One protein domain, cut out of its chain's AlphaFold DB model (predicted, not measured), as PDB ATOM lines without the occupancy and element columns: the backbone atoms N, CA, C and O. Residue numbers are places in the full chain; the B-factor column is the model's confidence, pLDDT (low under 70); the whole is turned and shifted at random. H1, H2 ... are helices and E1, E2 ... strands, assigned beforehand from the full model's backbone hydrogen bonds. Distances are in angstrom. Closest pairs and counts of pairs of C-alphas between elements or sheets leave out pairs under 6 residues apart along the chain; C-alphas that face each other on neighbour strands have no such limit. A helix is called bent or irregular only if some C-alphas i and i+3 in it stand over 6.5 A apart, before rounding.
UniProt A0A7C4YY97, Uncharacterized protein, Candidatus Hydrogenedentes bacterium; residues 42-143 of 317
ATOM      1  N   GLY A  42      59.345  41.484  26.287       40.72
ATOM      2  CA  GLY A  42      59.169  40.207  25.585       40.72
ATOM      3  C   GLY A  42      57.976  40.181  24.620       40.72
ATOM      4  O   GLY A  42      57.139  41.082  24.612       40.72
ATOM      5  N   ASP A  43      57.908  39.132  23.797       51.00
ATOM      6  CA  ASP A  43      56.885  38.978  22.744       51.00
ATOM      7  C   ASP A  43      55.486  38.625  23.288       51.00
ATOM      8  O   ASP A  43      54.493  38.701  22.564       51.00
ATOM      9  N   ARG A  44      55.403  38.254  24.573       51.31
ATOM     10  CA  ARG A  44      54.181  37.878  25.295       51.31
ATOM     11  C   ARG A  44      54.112  38.621  26.621       51.31
ATOM     12  O   ARG A  44      54.971  38.417  27.476       51.31
ATOM     13  N   VAL A  45      53.053  39.404  26.826       61.50
ATOM     14  CA  VAL A  45      52.746  40.000  28.134       61.50
ATOM     15  C   VAL A  45      51.375  39.520  28.603       61.50
ATOM     16  O   VAL A  45      50.379  39.600  27.880       61.50
ATOM     17  N   TYR A  46      51.337  38.992  29.826       63.66
ATOM     18  CA  TYR A  46      50.111  38.542  30.477       63.66
ATOM     19  C   TYR A  46      49.483  39.693  31.258       63.66
ATOM     20  O   TYR A  46      50.110  40.256  32.156       63.66
ATOM     21  N   TYR A  47      48.229  39.999  30.949       74.44
ATOM     22  CA  TYR A  47      47.435  41.009  31.636       74.44
ATOM     23  C   TYR A  47      46.262  40.369  32.372       74.44
ATOM     24  O   TYR A  47      45.726  39.326  31.975       74.44
ATOM     25  N   ARG A  48      45.841  41.017  33.457       71.06
ATOM     26  CA  ARG A  48      44.608  40.688  34.160       71.06
ATOM     27  C   ARG A  48      43.520  41.636  33.665       71.06
ATOM     28  O   ARG A  48      43.691  42.844  33.741       71.06
ATOM     29  N   VAL A  49      42.399  41.115  33.184       68.88
ATOM     30  CA  VAL A  49      41.197  41.926  32.965       68.88
ATOM     31  C   VAL A  49      40.304  41.739  34.178       68.88
ATOM     32  O   VAL A  49      39.847  40.621  34.439       68.88
ATOM     33  N   GLU A  50      40.082  42.817  34.923       67.94
ATOM     34  CA  GLU A  50      39.095  42.842  36.000       67.94
ATOM     35  C   GLU A  50      37.858  43.587  35.507       67.94
ATOM     36  O   GLU A  50      37.932  44.649  34.888       67.94
ATOM     37  N   LYS A  51      36.691  42.990  35.746       57.97
ATOM     38  CA  LYS A  51      35.409  43.569  35.365       57.97
ATOM     39  C   LYS A  51      34.968  44.590  36.412       57.97
ATOM     40  O   LYS A  51      34.014  44.351  37.154       57.97
ATOM     41  N   GLU A  52      35.623  45.746  36.442       54.91
ATOM     42  CA  GLU A  52      34.948  46.938  36.947       54.91
ATOM     43  C   GLU A  52      33.892  47.327  35.907       54.91
ATOM     44  O   GLU A  52      34.218  47.701  34.782       54.91
ATOM     45  N   ILE A  53      32.606  47.159  36.249       51.12
ATOM     46  CA  ILE A  53      31.495  47.550  35.371       51.12
ATOM     47  C   ILE A  53      31.382  49.072  35.413       51.12
ATOM     48  O   ILE A  53      30.533  49.648  36.098       51.12
ATOM     49  N   LEU A  54      32.258  49.723  34.656       55.09
ATOM     50  CA  LEU A  54      32.102  51.115  34.285       55.09
ATOM     51  C   LEU A  54      30.767  51.276  33.538       55.09
ATOM     52  O   LEU A  54      30.286  50.372  32.849       55.09
ATOM     53  N   LYS A  55      30.135  52.445  33.697       60.81
ATOM     54  CA  LYS A  55      28.757  52.717  33.229       60.81
ATOM     55  C   LYS A  55      28.566  52.628  31.704       60.81
ATOM     56  O   LYS A  55      27.440  52.739  31.233       60.81
ATOM     57  N   ASP A  56      29.651  52.463  30.958       73.06
ATOM     58  CA  ASP A  56      29.771  52.474  29.501       73.06
ATOM     59  C   ASP A  56      29.996  51.071  28.890       73.06
ATOM     60  O   ASP A  56      30.424  50.969  27.744       73.06
ATOM     61  N   ASN A  57      29.704  49.985  29.625       79.88
ATOM     62  CA  ASN A  57      29.905  48.594  29.174       79.88
ATOM     63  C   ASN A  57      31.335  48.335  28.669       79.88
ATOM     64  O   ASN A  57      31.559  47.858  27.553       79.88
ATOM     65  N   SER A  58      32.301  48.655  29.519       86.44
ATOM     66  CA  SER A  58      33.720  48.460  29.266       86.44
ATOM     67  C   SER A  58      34.387  47.663  30.392       86.44
ATOM     68  O   SER A  58      33.790  47.431  31.444       86.44
ATOM     69  N   TRP A  59      35.613  47.209  30.142       88.06
ATOM     70  CA  TRP A  59      36.439  46.447  31.076       88.06
ATOM     71  C   TRP A  59      37.811  47.103  31.177       88.06
ATOM     72  O   TRP A  59      38.380  47.493  30.154       88.06
ATOM     73  N   GLU A  60      38.378  47.172  32.376       89.25
ATOM     74  CA  GLU A  60      39.734  47.680  32.565       89.25
ATOM     75  C   GLU A  60      40.774  46.560  32.438       89.25
ATOM     76  O   GLU A  60      40.615  45.446  32.945       89.25
ATOM     77  N   ILE A  61      41.868  46.862  31.739       87.62
ATOM     78  CA  ILE A  61      43.036  45.990  31.641       87.62
ATOM     79  C   ILE A  61      44.007  46.425  32.732       87.62
ATOM     80  O   ILE A  61      44.582  47.511  32.667       87.62
ATOM     81  N   ILE A  62      44.212  45.557  33.716       84.69
ATOM     82  CA  ILE A  62      45.090  45.775  34.860       84.69
ATOM     83  C   ILE A  62      46.396  44.999  34.636       84.69
ATOM     84  O   ILE A  62      46.439  43.766  34.565       84.69
ATOM     85  N   GLY A  63      47.488  45.745  34.496       83.94
ATOM     86  CA  GLY A  63      48.849  45.222  34.539       83.94
ATOM     87  C   GLY A  63      49.397  45.192  35.969       83.94
ATOM     88  O   GLY A  63      48.747  45.617  36.920       83.94
ATOM     89  N   ASN A  64      50.646  44.747  36.121       76.75
ATOM     90  CA  ASN A  64      51.319  44.649  37.427       76.75
ATOM     91  C   ASN A  64      51.429  45.988  38.190       76.75
ATOM     92  O   ASN A  64      51.662  45.978  39.396       76.75
ATOM     93  N   TYR A  65      51.273  47.120  37.496       77.25
ATOM     94  CA  TYR A  65      51.431  48.476  38.033       77.25
ATOM     95  C   TYR A  65      50.131  49.307  37.996       77.25
ATOM     96  O   TYR A  65      50.180  50.526  38.134       77.25
ATOM     97  N   GLY A  66      48.974  48.657  37.822       85.94
ATOM     98  CA  GLY A  66      47.656  49.299  37.749       85.94
ATOM     99  C   GLY A  66      47.019  49.207  36.361       85.94
ATOM    100  O   GLY A  66      47.393  48.361  35.548       85.94
ATOM    101  N   VAL A  67      46.037  50.068  36.095       86.88
ATOM    102  CA  VAL A  67      45.312  50.115  34.814       86.88
ATOM    103  C   VAL A  67      46.269  50.525  33.690       86.88
ATOM    104  O   VAL A  67      46.939  51.554  33.784       86.88
ATOM    105  N   VAL A  68      46.356  49.715  32.634       90.56
ATOM    106  CA  VAL A  68      47.208  49.954  31.448       90.56
ATOM    107  C   VAL A  68      46.407  50.233  30.176       90.56
ATOM    108  O   VAL A  68      46.950  50.773  29.207       90.56
ATOM    109  N   GLY A  69      45.123  49.878  30.174       92.50
ATOM    110  CA  GLY A  69      44.224  50.081  29.052       92.50
ATOM    111  C   GLY A  69      42.795  49.657  29.362       92.50
ATOM    112  O   GLY A  69      42.447  49.350  30.502       92.50
ATOM    113  N   LYS A  70      41.967  49.626  28.323       93.19
ATOM    114  CA  LYS A  70      40.522  49.426  28.414       93.19
ATOM    115  C   LYS A  70      40.019  48.621  27.219       93.19
ATOM    116  O   LYS A  70      40.484  48.822  26.103       93.19
ATOM    117  N   ILE A  71      39.067  47.720  27.440       92.25
ATOM    118  CA  ILE A  71      38.331  47.023  26.381       92.25
ATOM    119  C   ILE A  71      36.930  47.625  26.339       92.25
ATOM    120  O   ILE A  71      36.217  47.589  27.345       92.25
ATOM    121  N   ARG A  72      36.510  48.160  25.192       91.88
ATOM    122  CA  ARG A  72      35.148  48.686  25.001       91.88
ATOM    123  C   ARG A  72      34.533  48.211  23.693       91.88
ATOM    124  O   ARG A  72      35.244  47.807  22.770       91.88
ATOM    125  N   LYS A  73      33.205  48.274  23.610       90.56
ATOM    126  CA  LYS A  73      32.500  48.066  22.346       90.56
ATOM    127  C   LYS A  73      32.779  49.263  21.438       90.56
ATOM    128  O   LYS A  73      32.766  50.410  21.895       90.56
ATOM    129  N   ASP A  74      33.053  49.002  20.168       87.12
ATOM    130  CA  ASP A  74      33.058  50.059  19.167       87.12
ATOM    131  C   ASP A  74      31.613  50.346  18.746       87.12
ATOM    132  O   ASP A  74      30.922  49.478  18.214       87.12
ATOM    133  N   GLU A  75      31.146  51.558  19.035       78.56
ATOM    134  CA  GLU A  75      29.807  52.031  18.667       78.56
ATOM    135  C   GLU A  75      29.783  52.714  17.289       78.56
ATOM    136  O   GLU A  75      28.705  52.986  16.762       78.56
ATOM    137  N   PHE A  76      30.952  52.985  16.690       70.50
ATOM    138  CA  PHE A  76      31.077  53.707  15.418       70.50
ATOM    139  C   PHE A  76      31.300  52.784  14.208       70.50
ATOM    140  O   PHE A  76      31.100  53.204  13.067       70.50
ATOM    141  N   GLY A  77      31.693  51.528  14.436       62.50
ATOM    142  CA  GLY A  77      31.863  50.516  13.397       62.50
ATOM    143  C   GLY A  77      30.543  49.930  12.872       62.50
ATOM    144  O   GLY A  77      29.571  49.759  13.604       62.50
ATOM    145  N   LEU A  78      30.526  49.518  11.598       59.62
ATOM    146  CA  LEU A  78      29.400  48.821  10.940       59.62
ATOM    147  C   LEU A  78      29.219  47.351  11.404       59.62
ATOM    148  O   LEU A  78      28.792  46.491  10.635       59.62
ATOM    149  N   GLY A  79      29.562  47.035  12.652       69.12
ATOM    150  CA  GLY A  79      29.481  45.694  13.223       69.12
ATOM    151  C   GLY A  79      29.911  45.661  14.689       69.12
ATOM    152  O   GLY A  79      30.533  46.594  15.184       69.12
ATOM    153  N   GLU A  80      29.590  44.572  15.392       79.56
ATOM    154  CA  GLU A  80      29.951  44.389  16.806       79.56
ATOM    155  C   GLU A  80      31.444  44.075  16.988       79.56
ATOM    156  O   GLU A  80      31.824  42.940  17.281       79.56
ATOM    157  N   ARG A  81      32.289  45.091  16.813       86.75
ATOM    158  CA  ARG A  81      33.725  45.028  17.081       86.75
ATOM    159  C   ARG A  81      34.015  45.457  18.515       86.75
ATOM    160  O   ARG A  81      33.343  46.326  19.075       86.75
ATOM    161  N   TRP A  82      35.036  44.850  19.103       90.75
ATOM    162  CA  TRP A  82      35.554  45.217  20.413       90.75
ATOM    163  C   TRP A  82      36.966  45.752  20.257       90.75
ATOM    164  O   TRP A  82      37.779  45.162  19.547       90.75
ATOM    165  N   VAL A  83      37.244  46.889  20.883       92.19
ATOM    166  CA  VAL A  83      38.493  47.635  20.710       92.19
ATOM    167  C   VAL A  83      39.257  47.657  22.025       92.19
ATOM    168  O   VAL A  83      38.675  47.827  23.097       92.19
ATOM    169  N   ILE A  84      40.569  47.463  21.913       91.50
ATOM    170  CA  ILE A  84      41.534  47.605  22.995       91.50
ATOM    171  C   ILE A  84      42.141  48.998  22.875       91.50
ATOM    172  O   ILE A  84      42.794  49.320  21.879       91.50
ATOM    173  N   GLU A  85      41.947  49.805  23.907       93.25
ATOM    174  CA  GLU A  85      42.511  51.140  24.039       93.25
ATOM    175  C   GLU A  85      43.601  51.152  25.108       93.25
ATOM    176  O   GLU A  85      43.542  50.412  26.092       93.25
ATOM    177  N   ASN A  86      44.600  52.011  24.938       91.19
ATOM    178  CA  ASN A  86      45.527  52.342  26.017       91.19
ATOM    179  C   ASN A  86      44.954  53.442  26.932       91.19
ATOM    180  O   ASN A  86      43.923  54.047  26.638       91.19
ATOM    181  N   ASN A  87      45.669  53.767  28.012       87.12
ATOM    182  CA  ASN A  87      45.310  54.850  28.944       87.12
ATOM    183  C   ASN A  87      45.166  56.256  28.313       87.12
ATOM    184  O   ASN A  87      44.734  57.181  28.996       87.12
ATOM    185  N   LEU A  88      45.539  56.444  27.041       86.56
ATOM    186  CA  LEU A  88      45.370  57.698  26.295       86.56
ATOM    187  C   LEU A  88      44.112  57.693  25.402       86.56
ATOM    188  O   LEU A  88      43.903  58.643  24.653       86.56
ATOM    189  N   GLY A  89      43.295  56.632  25.448       88.25
ATOM    190  CA  GLY A  89      42.120  56.466  24.587       88.25
ATOM    191  C   GLY A  89      42.464  56.184  23.120       88.25
ATOM    192  O   GLY A  89      41.625  56.388  22.247       88.25
ATOM    193  N   MET A  90      43.694  55.752  22.821       87.94
ATOM    194  CA  MET A  90      44.080  55.352  21.465       87.94
ATOM    195  C   MET A  90      43.817  53.861  21.267       87.94
ATOM    196  O   MET A  90      44.285  53.051  22.070       87.94
ATOM    197  N   GLU A  91      43.138  53.500  20.174       91.75
ATOM    198  CA  GLU A  91      43.035  52.113  19.707       91.75
ATOM    199  C   GLU A  91      44.437  51.549  19.430       91.75
ATOM    200  O   GLU A  91      45.204  52.092  18.632       91.75
ATOM    201  N   ILE A  92      44.763  50.440  20.093       89.56
ATOM    202  CA  ILE A  92      46.024  49.701  19.923       89.56
ATOM    203  C   ILE A  92      45.807  48.286  19.366       89.56
ATOM    204  O   ILE A  92      46.755  47.637  18.916       89.56
ATOM    205  N   GLY A  93      44.568  47.800  19.391       90.88
ATOM    206  CA  GLY A  93      44.200  46.449  18.994       90.88
ATOM    207  C   GLY A  93      42.690  46.247  19.016       90.88
ATOM    208  O   GLY A  93      41.933  47.121  19.435       90.88
ATOM    209  N   TYR A  94      42.246  45.076  18.576       90.00
ATOM    210  CA  TYR A  94      40.831  44.723  18.529       90.00
ATOM    211  C   TYR A  94      40.618  43.235  18.798       90.00
ATOM    212  O   TYR A  94      41.551  42.433  18.741       90.00
ATOM    213  N   ILE A  95      39.374  42.882  19.109       88.44
ATOM    214  CA  ILE A  95      38.954  41.533  19.465       88.44
ATOM    215  C   ILE A  95      37.739  41.163  18.613       88.44
ATOM    216  O   ILE A  95      36.636  41.658  18.837       88.44
ATOM    217  N   ASP A  96      37.957  40.270  17.648       84.44
ATOM    218  CA  ASP A  96      36.904  39.739  16.767       84.44
ATOM    219  C   ASP A  96      36.317  38.404  17.275       84.44
ATOM    220  O   ASP A  96      35.311  37.919  16.751       84.44
ATOM    221  N   ASP A  97      36.918  37.794  18.306       84.62
ATOM    222  CA  ASP A  97      36.450  36.518  18.850       84.62
ATOM    223  C   ASP A  97      35.184  36.688  19.710       84.62
ATOM    224  O   ASP A  97      35.208  37.094  20.876       84.62
ATOM    225  N   LYS A  98      34.044  36.311  19.126       85.25
ATOM    226  CA  LYS A  98      32.729  36.313  19.785       85.25
ATOM    227  C   LYS A  98      32.634  35.334  20.963       85.25
ATOM    228  O   LYS A  98      31.754  35.506  21.808       85.25
ATOM    229  N   SER A  99      33.493  34.315  21.019       84.12
ATOM    230  CA  SER A  99      33.605  33.369  22.140       84.12
ATOM    231  C   SER A  99      34.181  34.095  23.348       84.12
ATOM    232  O   SER A  99      33.509  34.215  24.372       84.12
ATOM    233  N   PHE A 100      35.357  34.703  23.164       83.38
ATOM    234  CA  PHE A 100      36.025  35.510  24.177       83.38
ATOM    235  C   PHE A 100      35.105  36.582  24.769       83.38
ATOM    236  O   PHE A 100      34.980  36.678  25.985       83.38
ATOM    237  N   ILE A 101      34.396  37.352  23.935       83.31
ATOM    238  CA  ILE A 101      33.482  38.402  24.417       83.31
ATOM    239  C   ILE A 101      32.334  37.829  25.257       83.31
ATOM    240  O   ILE A 101      31.970  38.398  26.288       83.31
ATOM    241  N   ARG A 102      31.774  36.681  24.861       84.88
ATOM    242  CA  ARG A 102      30.730  35.991  25.633       84.88
ATOM    243  C   ARG A 102      31.255  35.525  26.994       84.88
ATOM    244  O   ARG A 102      30.518  35.574  27.980       84.88
ATOM    245  N   ASP A 103      32.508  35.095  27.057       82.88
ATOM    246  CA  ASP A 103      33.154  34.662  28.294       82.88
ATOM    247  C   ASP A 103      33.519  35.860  29.191       82.88
ATOM    248  O   ASP A 103      33.283  35.812  30.401       82.88
ATOM    249  N   LEU A 104      33.981  36.968  28.596       81.88
ATOM    250  CA  LEU A 104      34.271  38.260  29.236       81.88
ATOM    251  C   LEU A 104      33.019  38.902  29.863       81.88
ATOM    252  O   LEU A 104      33.084  39.561  30.901       81.88
ATOM    253  N   GLN A 105      31.851  38.678  29.257       81.19
ATOM    254  CA  GLN A 105      30.561  39.095  29.807       81.19
ATOM    255  C   GLN A 105      30.140  38.260  31.022       81.19
ATOM    256  O   GLN A 105      29.596  38.824  31.977       81.19
ATOM    257  N   LYS A 106      30.409  36.949  31.012       83.25
ATOM    258  CA  LYS A 106      30.048  36.014  32.094       83.25
ATOM    259  C   LYS A 106      30.992  36.061  33.294       83.25
ATOM    260  O   LYS A 106      30.542  35.871  34.419       83.25
ATOM    261  N   SER A 107      32.280  36.286  33.058       76.44
ATOM    262  CA  SER A 107      33.324  36.214  34.083       76.44
ATOM    263  C   SER A 107      33.601  37.591  34.689       76.44
ATOM    264  O   SER A 107      33.601  38.597  33.985       76.44
ATOM    265  N   SER A 108      33.875  37.648  35.992       69.62
ATOM    266  CA  SER A 108      34.387  38.858  36.659       69.62
ATOM    267  C   SER A 108      35.888  39.075  36.432       69.62
ATOM    268  O   SER A 108      36.383  40.191  36.585       69.62
ATOM    269  N   LEU A 109      36.605  38.010  36.065       71.94
ATOM    270  CA  LEU A 109      38.056  37.964  35.952       71.94
ATOM    271  C   LEU A 109      38.465  37.072  34.774       71.94
ATOM    272  O   LEU A 109      38.134  35.885  34.754       71.94
ATOM    273  N   ILE A 110      39.236  37.615  33.831       77.69
ATOM    274  CA  ILE A 110      39.887  36.837  32.765       77.69
ATOM    275  C   ILE A 110      41.364  37.222  32.696       77.69
ATOM    276  O   ILE A 110      41.721  38.395  32.783       77.69
ATOM    277  N   ARG A 111      42.245  36.232  32.534       74.94
ATOM    278  CA  ARG A 111      43.647  36.474  32.167       74.94
ATOM    279  C   ARG A 111      43.766  36.442  30.652       74.94
ATOM    280  O   ARG A 111      43.299  35.482  30.043       74.94
ATOM    281  N   ILE A 112      44.406  37.449  30.069       79.88
ATOM    282  CA  ILE A 112      44.667  37.518  28.627       79.88
ATOM    283  C   ILE A 112      46.164  37.621  28.357       79.88
ATOM    284  O   ILE A 112      46.877  38.362  29.031       79.88
ATOM    285  N   SER A 113      46.632  36.883  27.357       75.88
ATOM    286  CA  SER A 113      47.921  37.119  26.721       75.88
ATOM    287  C   SER A 113      47.693  38.003  25.502       75.88
ATOM    288  O   SER A 113      46.923  37.645  24.603       75.88
ATOM    289  N   ILE A 114      48.339  39.166  25.499       76.69
ATOM    290  CA  ILE A 114      48.339  40.082  24.363       76.69
ATOM    291  C   ILE A 114      49.724  40.002  23.720       76.69
ATOM    292  O   ILE A 114      50.739  40.242  24.376       76.69
ATOM    293  N   GLU A 115      49.751  39.677  22.433       78.56
ATOM    294  CA  GLU A 115      50.953  39.668  21.598       78.56
ATOM    295  C   GLU A 115      50.876  40.783  20.554       78.56
ATOM    296  O   GLU A 115      49.795  41.302  20.263       78.56
ATOM    297  N   LYS A 116      52.009  41.118  19.931       76.75
ATOM    298  CA  LYS A 116      52.002  41.877  18.674       76.75
ATOM    299  C   LYS A 116      51.912  40.928  17.486       76.75
ATOM    300  O   LYS A 116      52.628  39.932  17.427       76.75
ATOM    301  N   ASP A 117      51.061  41.255  16.520       78.12
ATOM    302  CA  ASP A 117      51.099  40.617  15.208       78.12
ATOM    303  C   ASP A 117      52.319  41.086  14.390       78.12
ATOM    304  O   ASP A 117      53.041  42.011  14.769       78.12
ATOM    305  N   GLY A 118      52.543  40.466  13.227       72.62
ATOM    306  CA  GLY A 118      53.631  40.844  12.314       72.62
ATOM    307  C   GLY A 118      53.519  42.257  11.717       72.62
ATOM    308  O   GLY A 118      54.418  42.677  10.995       72.62
ATOM    309  N   LEU A 119      52.436  42.989  12.003       75.94
ATOM    310  CA  LEU A 119      52.211  44.386  11.623       75.94
ATOM    311  C   LEU A 119      52.336  45.339  12.831       75.94
ATOM    312  O   LEU A 119      52.094  46.538  12.698       75.94
ATOM    313  N   GLY A 120      52.722  44.829  14.007       73.75
ATOM    314  CA  GLY A 120      52.908  45.597  15.238       73.75
ATOM    315  C   GLY A 120      51.619  45.939  15.995       73.75
ATOM    316  O   GLY A 120      51.691  46.678  16.979       73.75
ATOM    317  N   ARG A 121      50.464  45.415  15.568       75.12
ATOM    318  CA  ARG A 121      49.157  45.612  16.216       75.12
ATOM    319  C   ARG A 121      48.995  44.623  17.362       75.12
ATOM    320  O   ARG A 121      49.439  43.483  17.249       75.12
ATOM    321  N   TYR A 122      48.337  45.026  18.443       74.00
ATOM    322  CA  TYR A 122      48.117  44.134  19.577       74.00
ATOM    323  C   TYR A 122      46.916  43.208  19.326       74.00
ATOM    324  O   TYR A 122      45.836  43.667  18.953       74.00
ATOM    325  N   VAL A 123      47.106  41.905  19.541       74.50
ATOM    326  CA  VAL A 123      46.105  40.849  19.329       74.50
ATOM    327  C   VAL A 123      46.056  39.943  20.560       74.50
ATOM    328  O   VAL A 123      47.091  39.527  21.081       74.50
ATOM    329  N   VAL A 124      44.847  39.618  21.026       78.06
ATOM    330  CA  VAL A 124      44.638  38.626  22.094       78.06
ATOM    331  C   VAL A 124      44.808  37.228  21.502       78.06
ATOM    332  O   VAL A 124      44.107  36.876  20.554       78.06
ATOM    333  N   ARG A 125      45.741  36.435  22.040       71.62
ATOM    334  CA  ARG A 125      46.082  35.093  21.521       71.62
ATOM    335  C   ARG A 125      45.620  33.948  22.406       71.62
ATOM    336  O   ARG A 125      45.122  32.947  21.908       71.62
ATOM    337  N   GLU A 126      45.813  34.094  23.710       66.94
ATOM    338  CA  GLU A 126      45.496  33.077  24.710       66.94
ATOM    339  C   GLU A 126      44.680  33.741  25.817       66.94
ATOM    340  O   GLU A 126      45.027  34.834  26.274       66.94
ATOM    341  N   TYR A 127      43.607  33.092  26.266       70.06
ATOM    342  CA  TYR A 127      42.826  33.567  27.400       70.06
ATOM    343  C   TYR A 127      42.465  32.428  28.349       70.06
ATOM    344  O   TYR A 127      42.153  31.315  27.932       70.06
ATOM    345  N   GLY A 128      42.534  32.715  29.648       56.31
ATOM    346  CA  GLY A 128      42.237  31.768  30.717       56.31
ATOM    347  C   GLY A 128      41.176  32.328  31.652       56.31
ATOM    348  O   GLY A 128      41.386  33.360  32.297       56.31
ATOM    349  N   ILE A 129      40.046  31.630  31.753       49.16
ATOM    350  CA  ILE A 129      39.002  31.927  32.736       49.16
ATOM    351  C   ILE A 129      39.419  31.287  34.063       49.16
ATOM    352  O   ILE A 129      39.496  30.063  34.159       49.16
ATOM    353  N   LYS A 130      39.675  32.095  35.099       46.78
ATOM    354  CA  LYS A 130      39.896  31.568  36.453       46.78
ATOM    355  C   LYS A 130      38.592  31.652  37.241       46.78
ATOM    356  O   LYS A 130      38.209  32.725  37.695       46.78
ATOM    357  N   ILE A 131      37.926  30.511  37.402       31.23
ATOM    358  CA  ILE A 131      36.720  30.374  38.226       31.23
ATOM    359  C   ILE A 131      37.164  29.982  39.643       31.23
ATOM    360  O   ILE A 131      37.592  28.851  39.854       31.23
ATOM    361  N   GLY A 132      37.110  30.914  40.598       30.45
ATOM    362  CA  GLY A 132      37.438  30.652  42.007       30.45
ATOM    363  C   GLY A 132      37.965  31.879  42.757       30.45
ATOM    364  O   GLY A 132      38.671  32.705  42.180       30.45
ATOM    365  N   GLU A 133      37.603  31.979  44.037       31.42
ATOM    366  CA  GLU A 133      37.847  33.122  44.931       31.42
ATOM    367  C   GLU A 133      39.336  33.497  45.077       31.42
ATOM    368  O   GLU A 133      40.235  32.651  45.010       31.42
ATOM    369  N   ILE A 134      39.603  34.793  45.290       33.66
ATOM    370  CA  ILE A 134      40.940  35.333  45.573       33.66
ATOM    371  C   ILE A 134      40.948  35.904  46.991       33.66
ATOM    372  O   ILE A 134      40.651  37.075  47.187       33.66
ATOM    373  N   ASP A 135      41.375  35.077  47.943       27.97
ATOM    374  CA  ASP A 135      41.619  35.463  49.344       27.97
ATOM    375  C   ASP A 135      43.125  35.498  49.692       27.97
ATOM    376  O   ASP A 135      43.517  35.464  50.858       27.97
ATOM    377  N   LYS A 136      44.010  35.541  48.680       30.73
ATOM    378  CA  LYS A 136      45.473  35.592  48.877       30.73
ATOM    379  C   LYS A 136      46.183  36.606  47.972       30.73
ATOM    380  O   LYS A 136      45.837  36.713  46.791       30.73
ATOM    381  N   PRO A 137      47.203  37.321  48.493       34.44
ATOM    382  CA  PRO A 137      47.993  38.270  47.720       34.44
ATOM    383  C   PRO A 137      48.851  37.576  46.649       34.44
ATOM    384  O   PRO A 137      49.261  36.425  46.778       34.44
ATOM    385  N   TYR A 138      49.150  38.320  45.584       37.12
ATOM    386  CA  TYR A 138      49.784  37.829  44.353       37.12
ATOM    387  C   TYR A 138      51.141  37.126  44.556       37.12
ATOM    388  O   TYR A 138      51.460  36.191  43.820       37.12
ATOM    389  N   ASN A 139      51.909  37.527  45.573       39.44
ATOM    390  CA  ASN A 139      53.249  36.996  45.844       39.44
ATOM    391  C   ASN A 139      53.244  35.500  46.217       39.44
ATOM    392  O   ASN A 139      54.173  34.787  45.846       39.44
ATOM    393  N   ASP A 140      52.181  35.004  46.862       35.62
ATOM    394  CA  ASP A 140      52.068  33.594  47.273       35.62
ATOM    395  C   ASP A 140      51.720  32.649  46.110       35.62
ATOM    396  O   ASP A 140      51.784  31.430  46.255       35.62
ATOM    397  N   ILE A 141      51.321  33.196  44.955       39.19
ATOM    398  CA  ILE A 141      50.884  32.423  43.782       39.19
ATOM    399  C   ILE A 141      52.060  32.157  42.827       39.19
ATOM    400  O   ILE A 141      52.060  31.153  42.119       39.19
ATOM    401  N   LEU A 142      53.080  33.022  42.820       36.59
ATOM    402  CA  LEU A 142      54.306  32.809  42.039       36.59
ATOM    403  C   LEU A 142      55.121  31.626  42.581       36.59
ATOM    404  O   LEU A 142      55.547  30.770  41.810       36.59
ATOM    405  N   SER A 143      55.243  31.508  43.907       38.44
ATOM    406  CA  SER A 143      55.962  30.404  44.558       38.44
ATOM    407  C   SER A 143      55.325  29.027  44.336       38.44
ATOM    408  O   SER A 143      56.008  28.016  44.473       38.44
TER     409      SER A 143
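Overview. This is residues 42 to 143 of the 317 residues of an uncharacterized protein of Candidatus Hydrogenedentes bacterium (UniProt A0A7C4YY97). A single antiparallel sheet of seven strands curls round into a small, nearly closed barrel, with its two edge strands, E5 and E7, coming back to meet each other. The short helix H1 covers part of one end of this barrel, and the last printed residues lead away from it to the very short helix H2. The printed part has 102 residues, with seven named strands and two named helices in the order E1, E2, E3, E4, E5, H1, E6, E7, H2; the sheet's order is E5, E4, E3, E2, E1, E6, E7, and the class is mixed, helices and strands. The whole is compact, with a radius of gyration of the C-alphas of 13.8 A, and the C-alphas span 45 by 31 by 26 A.

Along the chain. E1 is residues 44 to 54, the longest strand, 27.3 A from C-alpha 44 at (54.181, 37.878, 25.295) to C-alpha 54; it bends by 57 degrees at residue 51. E2 is residues 58 to 63, 16.3 A long, and E3 is residues 66 to 73, 21.6 A long. E4, residues 82 to 86, is 13.5 A long, and E5, residues 91 to 95, is 11.3 A long. H1 is residues 98 to 106, 12.6 A long, beginning with C-alpha 98 at (32.729, 36.313, 19.785). E6 is residues 109 to 116, 22.5 A long. E7, residues 122 to 129, is 20.1 A long and bends by 56 degrees at residue 126. H2 is residues 139 to 142, 5.8 A long, ending with C-alpha 142 at (54.306, 32.809, 42.039).

Arrangement. E1 to E5 form a meander, each strand the antiparallel neighbour of the one before. E1 and E2 are a hairpin at 139 degrees between directions, with N 62 and O 48 at 2.8 A. E2 and E3 are a hairpin at 153 degrees, with N 61 and O 69 at 2.8 A. In the hairpin of E3 and E4, N 70 and O 85 are 2.8 A apart, and in that of E4 and E5, N 95 and O 82 are 2.8 A apart. On the other side of E1 is E6, antiparallel at 136 degrees, with N 49 and O 110 at 2.8 A. E6 and E7 are a hairpin at 152 degrees, with N 113 and O 126 at 2.8 A. The sheet is a folded sheet, bent back on itself: E5, E4, E3 and E2 face E6 and E7, with E1 as the hinge. The closest C-alphas of the edge strands E5 and E7 are those of Gly 93 and Tyr 122, 4.6 A apart. H1 is on the sheet; its closest C-alpha pair with E6 is Leu 104 and Ile 110, 6.8 A. H1 and E1 are near each other. H2 is not on the sheet, and it is apart from H1. In H1 each O i to N i+4 pair is within hydrogen-bond range; H2 is too short for such a pair, and its one O i to N i+3 pair is not within range.

Size, cuts and confidence. The C-alphas farthest apart are those of Leu 78, in the link from E3 to E4, and Ser 143, at 46.6 A. The printed part has no cut and no long link; the links E3 to E4 and E7 to H2 are short, the others tight. The mean pLDDT of the printed part is 71.8, and 33 residues are under 70, among them residues 49 to 55 and 128 to 143; the mean of H2 is 38.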